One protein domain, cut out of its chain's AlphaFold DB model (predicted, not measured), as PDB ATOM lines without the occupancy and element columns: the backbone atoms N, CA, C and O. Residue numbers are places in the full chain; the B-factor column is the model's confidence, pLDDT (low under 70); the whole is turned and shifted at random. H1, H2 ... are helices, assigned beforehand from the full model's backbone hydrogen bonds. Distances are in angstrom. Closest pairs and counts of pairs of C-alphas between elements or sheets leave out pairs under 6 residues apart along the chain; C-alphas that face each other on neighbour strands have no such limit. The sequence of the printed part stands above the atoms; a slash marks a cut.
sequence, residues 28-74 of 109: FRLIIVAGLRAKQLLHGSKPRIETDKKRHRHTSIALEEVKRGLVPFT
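This is residues 28 to 74 of the 109 residues of the protein "DNA-directed RNA polymerase subunit omega" of Blastocatellia bacterium (UniProt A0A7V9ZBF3). Two helices, H1 and the shorter H2, cross near their middles as an X, and a long loop, residues 43 to 57, links them by way of one end of the longest axis. Residues 68 to 74 make a tail that ends toward the other end of this axis. The printed part has 47 residues with two named helices, H1 then H2, and no named strand; the class is all helix. It is compact, with a radius of gyration of the C-alphas of 9.8 A and spans of 30 by 20 by 15 A.

H1, residues 28 to 42, touches H2, residues 58 to 67; the closest C-alphas are those of Ala 34 and Ala 62, 5.0 A apart. They run opposite ways at a steep tilt of 48 degrees. In H1 and H2 every O i to N i+4 pair is within hydrogen-bond range.

H1 begins at C-alpha 28 (11.411, -0.617, 46.557) and is 21.1 A long from first to last C-alpha. H2 ends at C-alpha 67 (19.249, -6.569, 37.774) and is 14.1 A long.

The two C-alphas farthest apart, those of Lys 54 and Thr 74, are 31.9 A apart. The printed part has no cut. The link from H1 to H2 is long, and its residues 52 to 55 have pLDDT under 70.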
ATOM      1  N   PHE A  28      10.759  -1.410  45.514       89.00
ATOM      2  CA  PHE A  28      11.411  -0.617  46.557       89.00
ATOM      3  C   PHE A  28      12.752  -1.236  46.947       89.00
ATOM      4  O   PHE A  28      13.748  -0.525  47.050       89.00
ATOM      5  N   ARG A  29      12.809  -2.568  47.061       87.75
ATOM      6  CA  ARG A  29      14.049  -3.291  47.360       87.75
ATOM      7  C   ARG A  29      15.095  -3.078  46.266       87.75
ATOM      8  O   ARG A  29      16.235  -2.774  46.604       87.75
ATOM      9  N   LEU A  30      14.700  -3.127  44.991       88.88
ATOM     10  CA  LEU A  30      15.578  -2.792  43.862       88.88
ATOM     11  C   LEU A  30      16.234  -1.417  44.044       88.88
ATOM     12  O   LEU A  30      17.450  -1.294  43.917       88.88
ATOM     13  N   ILE A  31      15.438  -0.391  44.359       92.69
ATOM     14  CA  ILE A  31      15.936   0.981  44.526       92.69
ATOM     15  C   ILE A  31      16.891   1.088  45.717       92.69
ATOM     16  O   ILE A  31      17.948   1.702  45.585       92.69
ATOM     17  N   ILE A  32      16.564   0.468  46.854       92.69
ATOM     18  CA  ILE A  32      17.423   0.503  48.045       92.69
ATOM     19  C   ILE A  32      18.755  -0.205  47.780       92.69
ATOM     20  O   ILE A  32      19.812   0.381  48.014       92.69
ATOM     21  N   VAL A  33      18.727  -1.427  47.240       92.25
ATOM     22  CA  VAL A  33      19.948  -2.201  46.959       92.25
ATOM     23  C   VAL A  33      20.814  -1.482  45.919       92.25
ATOM     24  O   VAL A  33      22.020  -1.338  46.119       92.25
ATOM     25  N   ALA A  34      20.216  -0.955  44.845       93.31
ATOM     26  CA  ALA A  34      20.949  -0.187  43.839       93.31
ATOM     27  C   ALA A  34      21.518   1.126  44.400       93.31
ATOM     28  O   ALA A  34      22.635   1.503  44.054       93.31
ATOM     29  N   GLY A  35      20.796   1.810  45.290       94.94
ATOM     30  CA  GLY A  35      21.280   3.020  45.959       94.94
ATOM     31  C   GLY A  35      22.498   2.748  46.843       94.94
ATOM     32  O   GLY A  35      23.515   3.434  46.726       94.94
ATOM     33  N   LEU A  36      22.433   1.697  47.666       94.12
ATOM     34  CA  LEU A  36      23.561   1.254  48.492       94.12
ATOM     35  C   LEU A  36      24.758   0.858  47.626       94.12
ATOM     36  O   LEU A  36      25.887   1.279  47.879       94.12
ATOM     37  N   ARG A  37      24.513   0.123  46.540       94.25
ATOM     38  CA  ARG A  37      25.580  -0.258  45.619       94.25
ATOM     39  C   ARG A  37      26.206   0.949  44.915       94.25
ATOM     40  O   ARG A  37      27.426   1.020  44.792       94.25
ATOM     41  N   ALA A  38      25.404   1.922  44.495       93.94
ATOM     42  CA  ALA A  38      25.912   3.154  43.899       93.94
ATOM     43  C   ALA A  38      26.794   3.939  44.885       93.94
ATOM     44  O   ALA A  38      27.820   4.484  44.475       93.94
ATOM     45  N   LYS A  39      26.450   3.936  46.183       95.38
ATOM     46  CA  LYS A  39      27.296   4.514  47.238       95.38
ATOM     47  C   LYS A  39      28.657   3.816  47.297       95.38
ATOM     48  O   LYS A  39      29.668   4.507  47.318       95.38
ATOM     49  N   GLN A  40      28.710   2.486  47.244       94.00
ATOM     50  CA  GLN A  40      29.985   1.752  47.216       94.00
ATOM     51  C   GLN A  40      30.841   2.126  45.997       94.00
ATOM     52  O   GLN A  40      32.043   2.343  46.128       94.00
ATOM     53  N   LEU A  41      30.230   2.237  44.814       92.56
ATOM     54  CA  LEU A  41      30.934   2.644  43.591       92.56
ATOM     55  C   LEU A  41      31.488   4.073  43.696       92.56
ATOM     56  O   LEU A  41      32.597   4.327  43.232       92.56
ATOM     57  N   LEU A  42      30.756   4.981  44.351       91.44
ATOM     58  CA  LEU A  42      31.226   6.342  44.627       91.44
ATOM     59  C   LEU A  42      32.444   6.355  45.565       91.44
ATOM     60  O   LEU A  42      33.338   7.175  45.389       91.44
ATOM     61  N   HIS A  43      32.509   5.424  46.522       93.31
ATOM     62  CA  HIS A  43      33.655   5.261  47.429       93.31
ATOM     63  C   HIS A  43      34.834   4.512  46.776       93.31
ATOM     64  O   HIS A  43      35.807   4.187  47.448       93.31
ATOM     65  N   GLY A  44      34.770   4.234  45.470       89.94
ATOM     66  CA  GLY A  44      35.854   3.590  44.729       89.94
ATOM     67  C   GLY A  44      35.777   2.064  44.683       89.94
ATOM     68  O   GLY A  44      36.734   1.424  44.244       89.94
ATOM     69  N   SER A  45      34.654   1.452  45.081       91.12
ATOM     70  CA  SER A  45      34.444   0.022  44.835       91.12
ATOM     71  C   SER A  45      34.536  -0.277  43.339       91.12
ATOM     72  O   SER A  45      33.979   0.434  42.504       91.12
ATOM     73  N   LYS A  46      35.152  -1.414  43.008       89.56
ATOM     74  CA  LYS A  46      35.214  -1.906  41.631       89.56
ATOM     75  C   LYS A  46      33.811  -2.290  41.127       89.56
ATOM     76  O   LYS A  46      33.084  -2.971  41.865       89.56
ATOM     77  N   PRO A  47      33.421  -1.868  39.909       90.06
ATOM     78  CA  PRO A  47      32.263  -2.413  39.208       90.06
ATOM     79  C   PRO A  47      32.412  -3.921  38.982       90.06
ATOM     80  O   PRO A  47      33.516  -4.406  38.741       90.06
ATOM     81  N   ARG A  48      31.303  -4.656  39.061       87.12
ATOM     82  CA  ARG A  48      31.218  -6.098  38.763       87.12
ATOM     83  C   ARG A  48      30.880  -6.383  37.301       87.12
ATOM     84  O   ARG A  48      30.983  -7.523  36.868       87.12
ATOM     85  N   ILE A  49      30.451  -5.363  36.565       87.12
ATOM     86  CA  ILE A  49      30.223  -5.420  35.120       87.12
ATOM     87  C   ILE A  49      31.327  -4.652  34.393       87.12
ATOM     88  O   ILE A  49      31.883  -3.692  34.928       87.12
ATOM     89  N   GLU A  50      31.630  -5.061  33.164       79.25
ATOM     90  CA  GLU A  50      32.502  -4.288  32.281       79.25
ATOM     91  C   GLU A  50      31.787  -2.995  31.883       79.25
ATOM     92  O   GLU A  50      30.721  -3.017  31.269       79.25
ATOM     93  N   THR A  51      32.346  -1.858  32.292       71.12
ATOM     94  CA  THR A  51      31.753  -0.540  32.043       71.12
ATOM     95  C   THR A  51      32.704   0.321  31.243       71.12
ATOM     96  O   THR A  51      33.844   0.546  31.663       71.12
ATOM     97  N   ASP A  52      32.205   0.907  30.159       68.25
ATOM     98  CA  ASP A  52      32.920   1.960  29.453       68.25
ATOM     99  C   ASP A  52      33.065   3.188  30.359       68.25
ATOM    100  O   ASP A  52      32.093   3.878  30.688       68.25
ATOM    101  N   LYS A  53      34.309   3.504  30.739       60.72
ATOM    102  CA  LYS A  53      34.663   4.573  31.698       60.72
ATOM    103  C   LYS A  53      34.070   5.951  31.365       60.72
ATOM    104  O   LYS A  53      33.992   6.808  32.236       60.72
ATOM    105  N   LYS A  54      33.667   6.185  30.112       65.62
ATOM    106  CA  LYS A  54      33.126   7.468  29.635       65.62
ATOM    107  C   LYS A  54      31.603   7.594  29.721       65.62
ATOM    108  O   LYS A  54      31.108   8.706  29.564       65.62
ATOM    109  N   ARG A  55      30.846   6.503  29.897       59.94
ATOM    110  CA  ARG A  55      29.389   6.527  29.647       59.94
ATOM    111  C   ARG A  55      28.495   6.029  30.774       59.94
ATOM    112  O   ARG A  55      27.286   6.227  30.684       59.94
ATOM    113  N   HIS A  56      29.041   5.471  31.852       74.31
ATOM    114  CA  HIS A  56      28.205   4.874  32.894       74.31
ATOM    115  C   HIS A  56      28.260   5.655  34.210       74.31
ATOM    116  O   HIS A  56      29.289   5.734  34.875       74.31
ATOM    117  N   ARG A  57      27.112   6.227  34.601       88.06
ATOM    118  CA  ARG A  57      26.898   6.786  35.945       88.06
ATOM    119  C   ARG A  57      26.869   5.640  36.960       88.06
ATOM    120  O   ARG A  57      26.311   4.587  36.661       88.06
ATOM    121  N   HIS A  58      27.372   5.857  38.177       91.50
ATOM    122  CA  HIS A  58      27.371   4.834  39.238       91.50
ATOM    123  C   HIS A  58      25.986   4.223  39.496       91.50
ATOM    124  O   HIS A  58      25.875   3.026  39.736       91.50
ATOM    125  N   THR A  59      24.921   5.017  39.387       92.31
ATOM    126  CA  THR A  59      23.536   4.545  39.528       92.31
ATOM    127  C   THR A  59      23.117   3.587  38.415       92.31
ATOM    128  O   THR A  59      22.434   2.605  38.687       92.31
ATOM    129  N   SER A  60      23.546   3.831  37.173       90.75
ATOM    130  CA  SER A  60      23.296   2.931  36.041       90.75
ATOM    131  C   SER A  60      24.028   1.606  36.225       90.75
ATOM    132  O   SER A  60      23.414   0.556  36.074       90.75
ATOM    133  N   ILE A  61      25.301   1.662  36.635       91.75
ATOM    134  CA  ILE A  61      26.115   0.471  36.922       91.75
ATOM    135  C   ILE A  61      25.460  -0.351  38.032       91.75
ATOM    136  O   ILE A  61      25.229  -1.542  37.869       91.75
ATOM    137  N   ALA A  62      25.102   0.295  39.142       92.69
ATOM    138  CA  ALA A  62      24.457  -0.368  40.263       92.69
ATOM    139  C   ALA A  62      23.129  -1.020  39.861       92.69
ATOM    140  O   ALA A  62      22.886  -2.167  40.217       92.69
ATOM    141  N   LEU A  63      22.284  -0.332  39.089       91.31
ATOM    142  CA  LEU A  63      21.036  -0.916  38.601       91.31
ATOM    143  C   LEU A  63      21.284  -2.138  37.716       91.31
ATOM    144  O   LEU A  63      20.574  -3.126  37.864       91.31
ATOM    145  N   GLU A  64      22.264  -2.100  36.817       90.19
ATOM    146  CA  GLU A  64      22.593  -3.261  35.987       90.19
ATOM    147  C   GLU A  64      23.147  -4.427  36.803       90.19
ATOM    148  O   GLU A  64      22.707  -5.557  36.606       90.19
ATOM    149  N   GLU A  65      24.056  -4.173  37.746       89.94
ATOM    150  CA  GLU A  65      24.586  -5.226  38.614       89.94
ATOM    151  C   GLU A  65      23.473  -5.889  39.431       89.94
ATOM    152  O   GLU A  65      23.427  -7.113  39.537       89.94
ATOM    153  N   VAL A  66      22.555  -5.089  39.978       91.12
ATOM    154  CA  VAL A  66      21.440  -5.581  40.793       91.12
ATOM    155  C   VAL A  66      20.433  -6.353  39.937       91.12
ATOM    156  O   VAL A  66      19.992  -7.429  40.327       91.12
ATOM    157  N   LYS A  67      20.120  -5.866  38.731       87.88
ATOM    158  CA  LYS A  67      19.249  -6.569  37.774       87.88
ATOM    159  C   LYS A  67      19.834  -7.900  37.297       87.88
ATOM    160  O   LYS A  67      19.078  -8.828  37.034       87.88
ATOM    161  N   ARG A  68      21.163  -7.993  37.188       86.88
ATOM    162  CA  ARG A  68      21.889  -9.227  36.841       86.88
ATOM    163  C   ARG A  68      22.127 -10.148  38.048       86.88
ATOM    164  O   ARG A  68      22.721 -11.202  37.870       86.88
ATOM    165  N   GLY A  69      21.714  -9.759  39.259       87.81
ATOM    166  CA  GLY A  69      21.938 -10.549  40.476       87.81
ATOM    167  C   GLY A  69      23.395 -10.599  40.944       87.81
ATOM    168  O   GLY A  69      23.753 -11.443  41.756       87.81
ATOM    169  N   LEU A  70      24.254  -9.699  40.457       88.94
ATOM    170  CA  LEU A  70      25.685  -9.677  40.792       88.94
ATOM    171  C   LEU A  70      25.966  -9.020  42.150       88.94
ATOM    172  O   LEU A  70      27.092  -9.065  42.644       88.94
ATOM    173  N   VAL A  71      24.968  -8.363  42.741       89.00
ATOM    174  CA  VAL A  71      25.073  -7.737  44.060       89.00
ATOM    175  C   VAL A  71      24.453  -8.672  45.093       89.00
ATOM    176  O   VAL A  71      23.225  -8.736  45.165       89.00
ATOM    177  N   PRO A  72      25.261  -9.368  45.911       86.94
ATOM    178  CA  PRO A  72      24.721 -10.172  46.992       86.94
ATOM    179  C   PRO A  72      24.127  -9.252  48.062       86.94
ATOM    180  O   PRO A  72      24.741  -8.263  48.467       86.94
ATOM    181  N   PHE A  73      22.930  -9.582  48.529       85.62
ATOM    182  CA  PHE A  73      22.318  -8.951  49.690       85.62
ATOM    183  C   PHE A  73      21.526  -9.995  50.464       85.62
ATOM    184  O   PHE A  73      20.946 -10.904  49.881       85.62
ATOM    185  N   THR A  74      21.463  -9.834  51.780       84.00
ATOM    186  CA  THR A  74      20.735 -10.763  52.645       84.00
ATOM    187  C   THR A  74      19.483 -10.101  53.199       84.00
ATOM    188  O   THR A  74      19.432  -8.884  53.433       84.00
TER     189      THR A  74